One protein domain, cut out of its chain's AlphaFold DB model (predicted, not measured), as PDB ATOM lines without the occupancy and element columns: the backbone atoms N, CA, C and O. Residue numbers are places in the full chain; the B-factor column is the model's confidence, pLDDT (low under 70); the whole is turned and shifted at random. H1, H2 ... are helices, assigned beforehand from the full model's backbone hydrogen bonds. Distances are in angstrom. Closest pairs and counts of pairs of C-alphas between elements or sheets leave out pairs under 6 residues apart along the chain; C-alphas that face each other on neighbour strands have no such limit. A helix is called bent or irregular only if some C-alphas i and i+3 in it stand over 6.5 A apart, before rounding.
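What this domain is: This is residues 734 to 841 of the 845 residues of the protein "VWFA domain-containing protein" of Myxococcales bacterium 68-20 (UniProt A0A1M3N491). The long helix H2 lies side by side with H5, and H3 folds back from H2 across both, so that the three make a small bundle. H4 crosses H2 near residues 767 to 774, and H1 packs on residues 793 to 800 of H3. The printed part has 108 residues with five named helices, H1 to H5 in chain order, and no named strand; the class is all helix. It is compact, with a radius of gyration of the C-alphas of 13.7 A, and elongated, spanning 44 by 29 by 26 A.

Where its parts are: H2, residues 766 to 788, is the longest helix at 32.6 A, beginning at C-alpha 766 (53.828, -27.503, 45.943). H3 is residues 792 to 809, 26.5 A, and H5 residues 825 to 840, 20.7 A, ending at C-alpha 840 (24.531, -14.738, 40.182). H1 is residues 734 to 747, 20.3 A, and H4 residues 814 to 823, 14.3 A. H3 is only just irregular, with C-alphas 805 and 808 6.6 A apart; H5 is irregular, with C-alphas 827 and 830 7.2 A apart, and has a kink of 34 degrees near residue 832.

How they stand to each other: H2, H3 and H5 form an up and down bundle, each running against the one before it. H2 touches H5 at a shallow tilt of 11 degrees, the same way; their closest C-alphas, of Ala 782 and Val 835, are 4.2 A apart. H2 and H3 are a helical hairpin, at 37 degrees only just a steep tilt, closest at C-alphas 781 and 799, 6.0 A. H3 is the hub, touching four helices; with residues 793 to 800 alone it touches H1, closest at C-alphas 744 and 796, 6.1 A. H1 and H5 are apart. Every O i to N i+4 pair is within hydrogen-bond range in H1, against 18 of 19 in H2, 12 of 14 in H3, 5 of 6 in H4 and 10 of 12 in H5.

The domain as a whole: The two farthest C-alphas, of Arg 734 and Gly 764, are 46.5 A apart. The printed part has no cut; the link from H1 to H2, residues 748 to 765, is long. pLDDT is under 70 at residues 734 to 736, 753 to 760, 763 to 764 and 841.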
ATOM      1  N   ARG A 734      12.209 -30.289  39.670       66.38
ATOM      2  CA  ARG A 734      12.468 -29.528  40.905       66.38
ATOM      3  C   ARG A 734      13.516 -30.199  41.804       66.38
ATOM      4  O   ARG A 734      14.307 -29.481  42.421       66.38
ATOM      5  N   LYS A 735      13.556 -31.534  41.885       69.62
ATOM      6  CA  LYS A 735      14.611 -32.275  42.606       69.62
ATOM      7  C   LYS A 735      15.955 -32.126  41.898       69.62
ATOM      8  O   LYS A 735      16.951 -31.857  42.565       69.62
ATOM      9  N   ASP A 736      15.968 -32.192  40.570       68.75
ATOM     10  CA  ASP A 736      17.189 -32.060  39.770       68.75
ATOM     11  C   ASP A 736      17.791 -30.647  39.865       68.75
ATOM     12  O   ASP A 736      19.003 -30.501  40.046       68.75
ATOM     13  N   ARG A 737      16.957 -29.594  39.901       72.38
ATOM     14  CA  ARG A 737      17.401 -28.222  40.220       72.38
ATOM     15  C   ARG A 737      18.073 -28.129  41.595       72.38
ATOM     16  O   ARG A 737      19.113 -27.486  41.731       72.38
ATOM     17  N   VAL A 738      17.501 -28.767  42.620       77.00
ATOM     18  CA  VAL A 738      18.087 -28.799  43.975       77.00
ATOM     19  C   VAL A 738      19.397 -29.598  43.988       77.00
ATOM     20  O   VAL A 738      20.363 -29.178  44.627       77.00
ATOM     21  N   ALA A 739      19.473 -30.701  43.239       77.81
ATOM     22  CA  ALA A 739      20.694 -31.485  43.081       77.81
ATOM     23  C   ALA A 739      21.806 -30.697  42.359       77.81
ATOM     24  O   ALA A 739      22.964 -30.762  42.781       77.81
ATOM     25  N   LEU A 740      21.474 -29.910  41.329       80.50
ATOM     26  CA  LEU A 740      22.417 -29.017  40.651       80.50
ATOM     27  C   LEU A 740      22.937 -27.926  41.595       80.50
ATOM     28  O   LEU A 740      24.150 -27.778  41.724       80.50
ATOM     29  N   ALA A 741      22.055 -27.233  42.321       83.38
ATOM     30  CA  ALA A 741      22.458 -26.212  43.291       83.38
ATOM     31  C   ALA A 741      23.362 -26.788  44.403       83.38
ATOM     32  O   ALA A 741      24.359 -26.174  44.792       83.38
ATOM     33  N   ALA A 742      23.082 -28.012  44.867       85.25
ATOM     34  CA  ALA A 742      23.932 -28.726  45.820       85.25
ATOM     35  C   ALA A 742      25.289 -29.153  45.218       85.25
ATOM     36  O   ALA A 742      26.317 -29.074  45.897       85.25
ATOM     37  N   ARG A 743      25.336 -29.566  43.938       86.56
ATOM     38  CA  ARG A 743      26.601 -29.801  43.209       86.56
ATOM     39  C   ARG A 743      27.406 -28.509  43.064       86.56
ATOM     40  O   ARG A 743      28.612 -28.542  43.298       86.56
ATOM     41  N   TYR A 744      26.749 -27.398  42.731       91.12
ATOM     42  CA  TYR A 744      27.368 -26.084  42.585       91.12
ATOM     43  C   TYR A 744      28.009 -25.632  43.902       91.12
ATOM     44  O   TYR A 744      29.219 -25.427  43.948       91.12
ATOM     45  N   ALA A 745      27.256 -25.616  45.007       89.62
ATOM     46  CA  ALA A 745      27.779 -25.243  46.326       89.62
ATOM     47  C   ALA A 745      28.931 -26.148  46.822       89.62
ATOM     48  O   ALA A 745      29.780 -25.710  47.594       89.62
ATOM     49  N   ARG A 746      29.000 -27.408  46.360       89.25
ATOM     50  CA  ARG A 746      30.087 -28.360  46.665       89.25
ATOM     51  C   ARG A 746      31.363 -28.135  45.838       89.25
ATOM     52  O   ARG A 746      32.438 -28.593  46.239       89.25
ATOM     53  N   TRP A 747      31.254 -27.502  44.674       91.06
ATOM     54  CA  TRP A 747      32.392 -27.104  43.839       91.06
ATOM     55  C   TRP A 747      32.855 -25.673  44.139       91.06
ATOM     56  O   TRP A 747      34.059 -25.417  44.156       91.06
ATOM     57  N   PHE A 748      31.909 -24.790  44.460       93.56
ATOM     58  CA  PHE A 748      32.092 -23.369  44.743       93.56
ATOM     59  C   PHE A 748      31.456 -23.030  46.108       93.56
ATOM     60  O   PHE A 748      30.344 -22.489  46.167       93.56
ATOM     61  N   PRO A 749      32.112 -23.381  47.233       90.75
ATOM     62  CA  PRO A 749      31.604 -23.076  48.571       90.75
ATOM     63  C   PRO A 749      31.515 -21.562  48.806       90.75
ATOM     64  O   PRO A 749      31.993 -20.761  47.999       90.75
ATOM     65  N   GLU A 750      30.881 -21.156  49.904       86.25
ATOM     66  CA  GLU A 750      30.875 -19.742  50.281       86.25
ATOM     67  C   GLU A 750      32.285 -19.289  50.693       86.25
ATOM     68  O   GLU A 750      32.930 -19.953  51.509       86.25
ATOM     69  N   PRO A 751      32.796 -18.190  50.109       82.12
ATOM     70  CA  PRO A 751      34.120 -17.681  50.425       82.12
ATOM     71  C   PRO A 751      34.129 -17.053  51.829       82.12
ATOM     72  O   PRO A 751      33.165 -16.375  52.195       82.12
ATOM     73  N   PRO A 752      35.216 -17.209  52.610       75.69
ATOM     74  CA  PRO A 752      35.357 -16.527  53.893       75.69
ATOM     75  C   PRO A 752      35.317 -14.991  53.760       75.69
ATOM     76  O   PRO A 752      35.547 -14.455  52.665       75.69
ATOM     77  N   PRO A 753      35.115 -14.258  54.877       67.06
ATOM     78  CA  PRO A 753      35.433 -12.832  54.940       67.06
ATOM     79  C   PRO A 753      36.886 -12.553  54.509       67.06
ATOM     80  O   PRO A 753      37.729 -13.451  54.480       67.06
ATOM     81  N   ALA A 754      37.158 -11.300  54.129       56.09
ATOM     82  CA  ALA A 754      38.385 -10.907  53.435       56.09
ATOM     83  C   ALA A 754      39.680 -11.361  54.156       56.09
ATOM     84  O   ALA A 754      39.751 -11.292  55.385       56.09
ATOM     85  N   PRO A 755      40.699 -11.820  53.407       55.34
ATOM     86  CA  PRO A 755      41.867 -12.476  53.985       55.34
ATOM     87  C   PRO A 755      42.804 -11.507  54.715       55.34
ATOM     88  O   PRO A 755      43.149 -10.447  54.194       55.34
ATOM     89  N   SER A 756      43.314 -11.933  55.873       54.38
ATOM     90  CA  SER A 756      44.544 -11.368  56.440       54.38
ATOM     91  C   SER A 756      45.745 -11.765  55.563       54.38
ATOM     92  O   SER A 756      45.813 -12.918  55.131       54.38
ATOM     93  N   PRO A 757      46.725 -10.873  55.319       53.44
ATOM     94  CA  PRO A 757      47.805 -11.107  54.348       53.44
ATOM     95  C   PRO A 757      48.834 -12.191  54.737       53.44
ATOM     96  O   PRO A 757      49.734 -12.487  53.958       53.44
ATOM     97  N   GLU A 758      48.719 -12.804  55.918       52.66
ATOM     98  CA  GLU A 758      49.739 -13.686  56.511       52.66
ATOM     99  C   GLU A 758      49.571 -15.191  56.190       52.66
ATOM    100  O   GLU A 758      50.291 -16.019  56.743       52.66
ATOM    101  N   GLN A 759      48.621 -15.576  55.324       60.88
ATOM    102  CA  GLN A 759      48.225 -16.986  55.106       60.88
ATOM    103  C   GLN A 759      48.443 -17.534  53.680       60.88
ATOM    104  O   GLN A 759      47.863 -18.555  53.310       60.88
ATOM    105  N   LEU A 760      49.284 -16.891  52.865       65.56
ATOM    106  CA  LEU A 760      49.692 -17.450  51.569       65.56
ATOM    107  C   LEU A 760      50.779 -18.534  51.743       65.56
ATOM    108  O   LEU A 760      51.684 -18.354  52.564       65.56
ATOM    109  N   PRO A 761      50.761 -19.629  50.953       73.50
ATOM    110  CA  PRO A 761      51.891 -20.551  50.879       73.50
ATOM    111  C   PRO A 761      53.175 -19.834  50.443       73.50
ATOM    112  O   PRO A 761      53.135 -18.846  49.700       73.50
ATOM    113  N   ARG A 762      54.329 -20.354  50.877       73.44
ATOM    114  CA  ARG A 762      55.638 -19.809  50.489       73.44
ATOM    115  C   ARG A 762      55.861 -20.001  48.977       73.44
ATOM    116  O   ARG A 762      55.540 -21.079  48.479       73.44
ATOM    117  N   PRO A 763      56.429 -19.017  48.254       68.44
ATOM    118  CA  PRO A 763      56.807 -19.184  46.850       68.44
ATOM    119  C   PRO A 763      57.662 -20.437  46.613       68.44
ATOM    120  O   PRO A 763      58.488 -20.791  47.460       68.44
ATOM    121  N   GLY A 764      57.453 -21.115  45.482       63.69
ATOM    122  CA  GLY A 764      58.195 -22.321  45.105       63.69
ATOM    123  C   GLY A 764      57.884 -23.604  45.897       63.69
ATOM    124  O   GLY A 764      58.627 -24.577  45.756       63.69
ATOM    125  N   THR A 765      56.829 -23.660  46.726       74.56
ATOM    126  CA  THR A 765      56.344 -24.936  47.305       74.56
ATOM    127  C   THR A 765      55.175 -25.520  46.513       74.56
ATOM    128  O   THR A 765      54.467 -24.809  45.800       74.56
ATOM    129  N   LYS A 766      54.924 -26.831  46.657       74.31
ATOM    130  CA  LYS A 766      53.828 -27.503  45.943       74.31
ATOM    131  C   LYS A 766      52.453 -26.938  46.323       74.31
ATOM    132  O   LYS A 766      51.552 -26.877  45.501       74.31
ATOM    133  N   GLU A 767      52.298 -26.481  47.560       79.75
ATOM    134  CA  GLU A 767      51.080 -25.836  48.048       79.75
ATOM    135  C   GLU A 767      50.832 -24.485  47.364       79.75
ATOM    136  O   GLU A 767      49.678 -24.127  47.151       79.75
ATOM    137  N   ARG A 768      51.895 -23.763  46.977       79.81
ATOM    138  CA  ARG A 768      51.805 -22.553  46.150       79.81
ATOM    139  C   ARG A 768      51.385 -22.902  44.721       79.81
ATOM    140  O   ARG A 768      50.358 -22.411  44.262       79.81
ATOM    141  N   ASP A 769      52.101 -23.842  44.100       73.12
ATOM    142  CA  ASP A 769      51.793 -24.449  42.790       73.12
ATOM    143  C   ASP A 769      50.317 -24.905  42.686       73.12
ATOM    144  O   ASP A 769      49.699 -24.786  41.626       73.12
ATOM    145  N   ASP A 770      49.758 -25.467  43.762       82.88
ATOM    146  CA  ASP A 770      48.375 -25.947  43.829       82.88
ATOM    147  C   ASP A 770      47.358 -24.805  44.066       82.88
ATOM    148  O   ASP A 770      46.244 -24.862  43.544       82.88
ATOM    149  N   VAL A 771      47.720 -23.772  44.842       84.62
ATOM    150  CA  VAL A 771      46.872 -22.589  45.103       84.62
ATOM    151  C   VAL A 771      46.744 -21.711  43.865       84.62
ATOM    152  O   VAL A 771      45.622 -21.385  43.485       84.62
ATOM    153  N   ASP A 772      47.847 -21.356  43.207       80.06
ATOM    154  CA  ASP A 772      47.801 -20.436  42.063       80.06
ATOM    155  C   ASP A 772      47.084 -21.061  40.864       80.06
ATOM    156  O   ASP A 772      46.270 -20.404  40.218       80.06
ATOM    157  N   ALA A 773      47.273 -22.363  40.628       80.25
ATOM    158  CA  ALA A 773      46.534 -23.086  39.595       80.25
ATOM    159  C   ALA A 773      45.032 -23.209  39.905       80.25
ATOM    160  O   ALA A 773      44.212 -23.141  38.989       80.25
ATOM    161  N   ALA A 774      44.644 -23.336  41.182       87.00
ATOM    162  CA  ALA A 774      43.238 -23.282  41.581       87.00
ATOM    163  C   ALA A 774      42.650 -21.869  41.404       87.00
ATOM    164  O   ALA A 774      41.527 -21.732  40.921       87.00
ATOM    165  N   CYS A 775      43.405 -20.822  41.751       85.94
ATOM    166  CA  CYS A 775      43.002 -19.428  41.558       85.94
ATOM    167  C   CYS A 775      42.853 -19.066  40.075       85.94
ATOM    168  O   CYS A 775      41.881 -18.390  39.734       85.94
ATOM    169  N   CYS A 776      43.760 -19.544  39.217       81.00
ATOM    170  CA  CYS A 776      43.722 -19.366  37.765       81.00
ATOM    171  C   CYS A 776      42.526 -20.093  37.143       81.00
ATOM    172  O   CYS A 776      41.678 -19.445  36.538       81.00
ATOM    173  N   ALA A 777      42.353 -21.397  37.403       84.50
ATOM    174  CA  ALA A 777      41.195 -22.143  36.904       84.50
ATOM    175  C   ALA A 777      39.855 -21.516  37.346       84.50
ATOM    176  O   ALA A 777      38.906 -21.471  36.565       84.50
ATOM    177  N   LEU A 778      39.772 -20.984  38.573       89.94
ATOM    178  CA  LEU A 778      38.599 -20.239  39.041       89.94
ATOM    179  C   LEU A 778      38.423 -18.879  38.340       89.94
ATOM    180  O   LEU A 778      37.287 -18.497  38.077       89.94
ATOM    181  N   ALA A 779      39.502 -18.158  38.024       84.06
ATOM    182  CA  ALA A 779      39.433 -16.912  37.257       84.06
ATOM    183  C   ALA A 779      38.949 -17.170  35.819       84.06
ATOM    184  O   ALA A 779      37.969 -16.561  35.394       84.06
ATOM    185  N   SER A 780      39.532 -18.155  35.124       82.06
ATOM    186  CA  SER A 780      39.095 -18.563  33.783       82.06
ATOM    187  C   SER A 780      37.621 -18.983  33.769       82.06
ATOM    188  O   SER A 780      36.880 -18.572  32.880       82.06
ATOM    189  N   VAL A 781      37.158 -19.745  34.773       88.56
ATOM    190  CA  VAL A 781      35.731 -20.093  34.920       88.56
ATOM    191  C   VAL A 781      34.866 -18.851  35.149       88.56
ATOM    192  O   VAL A 781      33.813 -18.741  34.529       88.56
ATOM    193  N   ALA A 782      35.282 -17.912  36.003       86.44
ATOM    194  CA  ALA A 782      34.512 -16.696  36.272       86.44
ATOM    195  C   ALA A 782      34.341 -15.840  35.008       86.44
ATOM    196  O   ALA A 782      33.220 -15.462  34.672       86.44
ATOM    197  N   GLU A 783      35.432 -15.574  34.290       80.75
ATOM    198  CA  GLU A 783      35.405 -14.769  33.068       80.75
ATOM    199  C   GLU A 783      34.597 -15.446  31.960       80.75
ATOM    200  O   GLU A 783      33.720 -14.821  31.369       80.75
ATOM    201  N   VAL A 784      34.817 -16.743  31.722       81.19
ATOM    202  CA  VAL A 784      34.063 -17.485  30.706       81.19
ATOM    203  C   VAL A 784      32.569 -17.527  31.043       81.19
ATOM    204  O   VAL A 784      31.754 -17.307  30.156       81.19
ATOM    205  N   VAL A 785      32.174 -17.723  32.305       83.75
ATOM    206  CA  VAL A 785      30.750 -17.715  32.695       83.75
ATOM    207  C   VAL A 785      30.105 -16.331  32.522       83.75
ATOM    208  O   VAL A 785      28.925 -16.261  32.173       83.75
ATOM    209  N   VAL A 786      30.857 -15.232  32.678       80.19
ATOM    210  CA  VAL A 786      30.375 -13.886  32.302       80.19
ATOM    211  C   VAL A 786      30.151 -13.783  30.789       80.19
ATOM    212  O   VAL A 786      29.105 -13.282  30.378       80.19
ATOM    213  N   LEU A 787      31.075 -14.292  29.964       75.75
ATOM    214  CA  LEU A 787      30.942 -14.278  28.497       75.75
ATOM    215  C   LEU A 787      29.802 -15.178  27.981       75.75
ATOM    216  O   LEU A 787      29.151 -14.837  26.996       75.75
ATOM    217  N   LEU A 788      29.532 -16.314  28.636       74.50
ATOM    218  CA  LEU A 788      28.478 -17.255  28.231       74.50
ATOM    219  C   LEU A 788      27.055 -16.780  28.558       74.50
ATOM    220  O   LEU A 788      26.107 -17.226  27.904       74.50
ATOM    221  N   GLY A 789      26.884 -15.898  29.550       74.81
ATOM    222  CA  GLY A 789      25.580 -15.354  29.932       74.81
ATOM    223  C   GLY A 789      24.550 -16.439  30.286       74.81
ATOM    224  O   GLY A 789      24.849 -17.379  31.013       74.81
ATOM    225  N   GLY A 790      23.315 -16.311  29.793       70.56
ATOM    226  CA  GLY A 790      22.246 -17.298  30.022       70.56
ATOM    227  C   GLY A 790      21.593 -17.231  31.411       70.56
ATOM    228  O   GLY A 790      21.775 -16.266  32.155       70.56
ATOM    229  N   SER A 791      20.789 -18.247  31.746       72.19
ATOM    230  CA  SER A 791      20.039 -18.334  33.011       72.19
ATOM    231  C   SER A 791      20.950 -18.626  34.222       72.19
ATOM    232  O   SER A 791      22.059 -19.140  34.052       72.19
ATOM    233  N   PRO A 792      20.508 -18.370  35.471       76.00
ATOM    234  CA  PRO A 792      21.267 -18.769  36.659       76.00
ATOM    235  C   PRO A 792      21.511 -20.287  36.733       76.00
ATOM    236  O   PRO A 792      22.552 -20.715  37.225       76.00
ATOM    237  N   ILE A 793      20.581 -21.101  36.213       76.50
ATOM    238  CA  ILE A 793      20.738 -22.561  36.090       76.50
ATOM    239  C   ILE A 793      21.845 -22.903  35.084       76.50
ATOM    240  O   ILE A 793      22.736 -23.686  35.419       76.50
ATOM    241  N   ALA A 794      21.827 -22.287  33.895       73.56
ATOM    242  CA  ALA A 794      22.849 -22.480  32.865       73.56
ATOM    243  C   ALA A 794      24.242 -22.163  33.415       73.56
ATOM    244  O   ALA A 794      25.123 -23.019  33.406       73.56
ATOM    245  N   ARG A 795      24.408 -20.981  34.024       82.56
ATOM    246  CA  ARG A 795      25.688 -20.542  34.594       82.56
ATOM    247  C   ARG A 795      26.187 -21.451  35.720       82.56
ATOM    248  O   ARG A 795      27.391 -21.669  35.823       82.56
ATOM    249  N   GLN A 796      25.300 -22.034  36.537       85.56
ATOM    250  CA  GLN A 796      25.691 -23.052  37.526       85.56
ATOM    251  C   GLN A 796      26.195 -24.344  36.869       85.56
ATOM    252  O   GLN A 796      27.179 -24.913  37.344       85.56
ATOM    253  N   ALA A 797      25.543 -24.810  35.799       82.81
ATOM    254  CA  ALA A 797      25.966 -25.998  35.062       82.81
ATOM    255  C   ALA A 797      27.292 -25.759  34.318       82.81
ATOM    256  O   ALA A 797      28.237 -26.524  34.514       82.81
ATOM    257  N   ASP A 798      27.393 -24.664  33.561       83.56
ATOM    258  CA  ASP A 798      28.583 -24.264  32.805       83.56
ATOM    259  C   ASP A 798      29.798 -24.070  33.730       83.56
ATOM    260  O   ASP A 798      30.875 -24.590  33.444       83.56
ATOM    261  N   ALA A 799      29.635 -23.419  34.891       87.62
ATOM    262  CA  ALA A 799      30.721 -23.249  35.861       87.62
ATOM    263  C   ALA A 799      31.286 -24.592  36.361       87.62
ATOM    264  O   ALA A 799      32.505 -24.766  36.443       87.62
ATOM    265  N   ILE A 800      30.412 -25.555  36.682       87.00
ATOM    266  CA  ILE A 800      30.824 -26.911  37.082       87.00
ATOM    267  C   ILE A 800      31.515 -27.618  35.912       87.00
ATOM    268  O   ILE A 800      32.574 -28.212  36.098       87.00
ATOM    269  N   GLU A 801      30.922 -27.555  34.719       85.38
ATOM    270  CA  GLU A 801      31.389 -28.265  33.529       85.38
ATOM    271  C   GLU A 801      32.771 -27.777  33.047       85.38
ATOM    272  O   GLU A 801      33.608 -28.588  32.631       85.38
ATOM    273  N   LEU A 802      33.032 -26.471  33.144       86.19
ATOM    274  CA  LEU A 802      34.322 -25.856  32.824       86.19
ATOM    275  C   LEU A 802      35.386 -26.190  33.879       86.19
ATOM    276  O   LEU A 802      36.498 -26.577  33.519       86.19
ATOM    277  N   LEU A 803      35.054 -26.127  35.176       89.81
ATOM    278  CA  LEU A 803      35.993 -26.506  36.239       89.81
ATOM    279  C   LEU A 803      36.360 -27.999  36.166       89.81
ATOM    280  O   LEU A 803      37.533 -28.352  36.292       89.81
ATOM    281  N   GLU A 804      35.385 -28.884  35.930       86.50
ATOM    282  CA  GLU A 804      35.625 -30.327  35.776       86.50
ATOM    283  C   GLU A 804      36.530 -30.643  34.555       86.50
ATOM    284  O   GLU A 804      37.255 -31.639  34.598       86.50
ATOM    285  N   ARG A 805      36.567 -29.772  33.527       83.56
ATOM    286  CA  ARG A 805      37.497 -29.836  32.375       83.56
ATOM    287  C   ARG A 805      38.887 -29.240  32.634       83.56
ATOM    288  O   ARG A 805      39.867 -29.837  32.204       83.56
ATOM    289  N   LEU A 806      38.982 -28.100  33.325       83.06
ATOM    290  CA  LEU A 806      40.247 -27.380  33.563       83.06
ATOM    291  C   LEU A 806      41.117 -28.004  34.666       83.06
ATOM    292  O   LEU A 806      42.336 -27.847  34.660       83.06
ATOM    293  N   LEU A 807      40.512 -28.722  35.618       83.50
ATOM    294  CA  LEU A 807      41.226 -29.343  36.741       83.50
ATOM    295  C   LEU A 807      42.389 -30.279  36.321       83.50
ATOM    296  O   LEU A 807      43.472 -30.145  36.898       83.50
ATOM    297  N   PRO A 808      42.233 -31.180  35.325       75.81
ATOM    298  CA  PRO A 808      43.340 -31.932  34.734       75.81
ATOM    299  C   PRO A 808      44.530 -31.077  34.279       75.81
ATOM    300  O   PRO A 808      45.652 -31.375  34.682       75.81
ATOM    301  N   ASP A 809      44.312 -30.017  33.494       71.94
ATOM    302  CA  ASP A 809      45.396 -29.170  32.963       71.94
ATOM    303  C   ASP A 809      46.048 -28.304  34.048       71.94
ATOM    304  O   ASP A 809      47.266 -28.133  34.068       71.94
ATOM    305  N   ALA A 810      45.272 -27.893  35.054       72.81
ATOM    306  CA  ALA A 810      45.793 -27.326  36.296       72.81
ATOM    307  C   ALA A 810      46.651 -28.324  37.116       72.81
ATOM    308  O   ALA A 810      47.245 -27.931  38.123       72.81
ATOM    309  N   ALA A 811      46.740 -29.598  36.705       72.19
ATOM    310  CA  ALA A 811      47.340 -30.732  37.419       72.19
ATOM    311  C   ALA A 811      46.677 -31.051  38.779       72.19
ATOM    312  O   ALA A 811      47.254 -31.731  39.634       72.19
ATOM    313  N   LEU A 812      45.438 -30.593  38.977       79.00
ATOM    314  CA  LEU A 812      44.681 -30.720  40.218       79.00
ATOM    315  C   LEU A 812      43.631 -31.829  40.113       79.00
ATOM    316  O   LEU A 812      42.677 -31.760  39.345       79.00
ATOM    317  N   THR A 813      43.717 -32.838  40.980       81.94
ATOM    318  CA  THR A 813      42.589 -33.770  41.130       81.94
ATOM    319  C   THR A 813      41.409 -33.083  41.838       81.94
ATOM    320  O   THR A 813      41.627 -32.250  42.723       81.94
ATOM    321  N   PRO A 814      40.151 -33.506  41.598       83.12
ATOM    322  CA  PRO A 814      38.980 -33.083  42.382       83.12
ATOM    323  C   PRO A 814      39.090 -33.277  43.905       83.12
ATOM    324  O   PRO A 814      38.290 -32.723  44.662       83.12
ATOM    325  N   ALA A 815      40.033 -34.106  44.365       83.69
ATOM    326  CA  ALA A 815      40.372 -34.249  45.777       83.69
ATOM    327  C   ALA A 815      41.381 -33.179  46.226       83.69
ATOM    328  O   ALA A 815      41.166 -32.558  47.265       83.69
ATOM    329  N   ARG A 816      42.435 -32.911  45.437       86.31
ATOM    330  CA  ARG A 816      43.433 -31.880  45.765       86.31
ATOM    331  C   ARG A 816      42.857 -30.469  45.688       86.31
ATOM    332  O   ARG A 816      43.094 -29.702  46.606       86.31
ATOM    333  N   TYR A 817      42.015 -30.166  44.699       90.75
ATOM    334  CA  TYR A 817      41.268 -28.902  44.648       90.75
ATOM    335  C   TYR A 817      40.463 -28.659  45.938       90.75
ATOM    336  O   TYR A 817      40.605 -27.622  46.578       90.75
ATOM    337  N   ARG A 818      39.694 -29.654  46.408       89.12
ATOM    338  CA  ARG A 818      38.941 -29.542  47.675       89.12
ATOM    339  C   ARG A 818      39.834 -29.473  48.918       89.12
ATOM    340  O   ARG A 818      39.418 -28.890  49.914       89.12
ATOM    341  N   ALA A 819      41.035 -30.047  48.870       87.19
ATOM    342  CA  ALA A 819      42.043 -29.869  49.911       87.19
ATOM    343  C   ALA A 819      42.551 -28.416  49.931       87.19
ATOM    344  O   ALA A 819      42.494 -27.787  50.981       87.19
ATOM    345  N   VAL A 820      42.901 -27.837  48.774       87.88
ATOM    346  CA  VAL A 820      43.291 -26.420  48.625       87.88
ATOM    347  C   VAL A 820      42.202 -25.473  49.136       87.88
ATOM    348  O   VAL A 820      42.502 -24.606  49.954       87.88
ATOM    349  N   LEU A 821      40.933 -25.679  48.755       88.88
ATOM    350  CA  LEU A 821      39.808 -24.870  49.255       88.88
ATOM    351  C   LEU A 821      39.651 -24.908  50.787       88.88
ATOM    352  O   LEU A 821      39.082 -23.987  51.362       88.88
ATOM    353  N   ARG A 822      40.105 -25.982  51.442       87.38
ATOM    354  CA  ARG A 822      39.999 -26.202  52.894       87.38
ATOM    355  C   ARG A 822      41.247 -25.742  53.653       87.38
ATOM    356  O   ARG A 822      41.132 -25.288  54.784       87.38
ATOM    357  N   GLU A 823      42.422 -25.908  53.054       87.38
ATOM    358  CA  GLU A 823      43.731 -25.610  53.647       87.38
ATOM    359  C   GLU A 823      44.134 -24.144  53.450       87.38
ATOM    360  O   GLU A 823      44.727 -23.555  54.349       87.38
ATOM    361  N   PHE A 824      43.746 -23.532  52.325       86.75
ATOM    362  CA  PHE A 824      44.058 -22.139  51.981       86.75
ATOM    363  C   PHE A 824      42.802 -21.331  51.587       86.75
ATOM    364  O   PHE A 824      42.815 -20.627  50.571       86.75
ATOM    365  N   PRO A 825      41.700 -21.382  52.372       83.56
ATOM    366  CA  PRO A 825      40.411 -20.783  52.003       83.56
ATOM    367  C   PRO A 825      40.498 -19.260  51.812       83.56
ATOM    368  O   PRO A 825      39.776 -18.692  50.996       83.56
ATOM    369  N   ALA A 826      41.416 -18.606  52.530       81.44
ATOM    370  CA  ALA A 826      41.729 -17.185  52.421       81.44
ATOM    371  C   ALA A 826      42.323 -16.798  51.051       81.44
ATOM    372  O   ALA A 826      41.980 -15.745  50.515       81.44
ATOM    373  N   ALA A 827      43.175 -17.646  50.462       82.50
ATOM    374  CA  ALA A 827      43.856 -17.360  49.197       82.50
ATOM    375  C   ALA A 827      42.889 -17.417  48.001       82.50
ATOM    376  O   ALA A 827      42.847 -16.505  47.179       82.50
ATOM    377  N   VAL A 828      42.047 -18.454  47.955       86.50
ATOM    378  CA  VAL A 828      41.054 -18.675  46.886       86.50
ATOM    379  C   VAL A 828      39.798 -17.797  47.010       86.50
ATOM    380  O   VAL A 828      38.965 -17.777  46.104       86.50
ATOM    381  N   ALA A 829      39.633 -17.057  48.115       85.81
ATOM    382  CA  ALA A 829      38.410 -16.312  48.430       85.81
ATOM    383  C   ALA A 829      38.035 -15.248  47.381       85.81
ATOM    384  O   ALA A 829      36.849 -14.976  47.186       85.81
ATOM    385  N   ASN A 830      39.020 -14.641  46.707       84.25
ATOM    386  CA  ASN A 830      38.768 -13.671  45.637       84.25
ATOM    387  C   ASN A 830      38.208 -14.359  44.380       84.25
ATOM    388  O   ASN A 830      37.146 -13.961  43.906       84.25
ATOM    389  N   SER A 831      38.848 -15.426  43.889       87.19
ATOM    390  CA  SER A 831      38.382 -16.149  42.697       87.19
ATOM    391  C   SER A 831      37.049 -16.874  42.936       87.19
ATOM    392  O   SER A 831      36.188 -16.878  42.060       87.19
ATOM    393  N   LEU A 832      36.800 -17.395  44.147       90.00
ATOM    394  CA  LEU A 832      35.477 -17.918  44.529       90.00
ATOM    395  C   LEU A 832      34.387 -16.831  44.525       90.00
ATOM    396  O   LEU A 832      33.264 -17.103  44.096       90.00
ATOM    397  N   ARG A 833      34.697 -15.598  44.965       89.06
ATOM    398  CA  ARG A 833      33.775 -14.454  44.836       89.06
ATOM    399  C   ARG A 833      33.524 -14.097  43.370       89.06
ATOM    400  O   ARG A 833      32.378 -13.820  43.033       89.06
ATOM    401  N   ALA A 834      34.544 -14.153  42.512       86.62
ATOM    402  CA  ALA A 834      34.398 -13.897  41.079       86.62
ATOM    403  C   ALA A 834      33.466 -14.918  40.399       86.62
ATOM    404  O   ALA A 834      32.504 -14.509  39.753       86.62
ATOM    405  N   VAL A 835      33.662 -16.228  40.613       90.12
ATOM    406  CA  VAL A 835      32.775 -17.263  40.037       90.12
ATOM    407  C   VAL A 835      31.338 -17.126  40.545       90.12
ATOM    408  O   VAL A 835      30.397 -17.258  39.767       90.12
ATOM    409  N   ARG A 836      31.136 -16.832  41.836       90.56
ATOM    410  CA  ARG A 836      29.785 -16.614  42.379       90.56
ATOM    411  C   ARG A 836      29.121 -15.368  41.796       90.56
ATOM    412  O   ARG A 836      27.979 -15.459  41.369       90.56
ATOM    413  N   ALA A 837      29.841 -14.251  41.679       88.06
ATOM    414  CA  ALA A 837      29.322 -13.041  41.040       88.06
ATOM    415  C   ALA A 837      28.988 -13.252  39.548       88.06
ATOM    416  O   ALA A 837      27.971 -12.747  39.081       88.06
ATOM    417  N   ALA A 838      29.791 -14.035  38.819       85.81
ATOM    418  CA  ALA A 838      29.508 -14.420  37.435       85.81
ATOM    419  C   ALA A 838      28.222 -15.258  37.317       85.81
ATOM    420  O   ALA A 838      27.396 -15.024  36.436       85.81
ATOM    421  N   VAL A 839      28.026 -16.213  38.231       86.88
ATOM    422  CA  VAL A 839      26.863 -17.115  38.240       86.88
ATOM    423  C   VAL A 839      25.585 -16.423  38.715       86.88
ATOM    424  O   VAL A 839      24.540 -16.602  38.086       86.88
ATOM    425  N   ASP A 840      25.648 -15.590  39.753       82.75
ATOM    426  CA  ASP A 840      24.531 -14.738  40.182       82.75
ATOM    427  C   ASP A 840      24.175 -13.714  39.086       82.75
ATOM    428  O   ASP A 840      22.999 -13.473  38.806       82.75
ATOM    429  N   GLY A 841      25.192 -13.195  38.389       67.88
ATOM    430  CA  GLY A 841      25.071 -12.239  37.291       67.88
ATOM    431  C   GLY A 841      24.694 -10.822  37.749       67.88
ATOM    432  O   GLY A 841      24.663 -10.524  38.949       67.88
TER     433      GLY A 841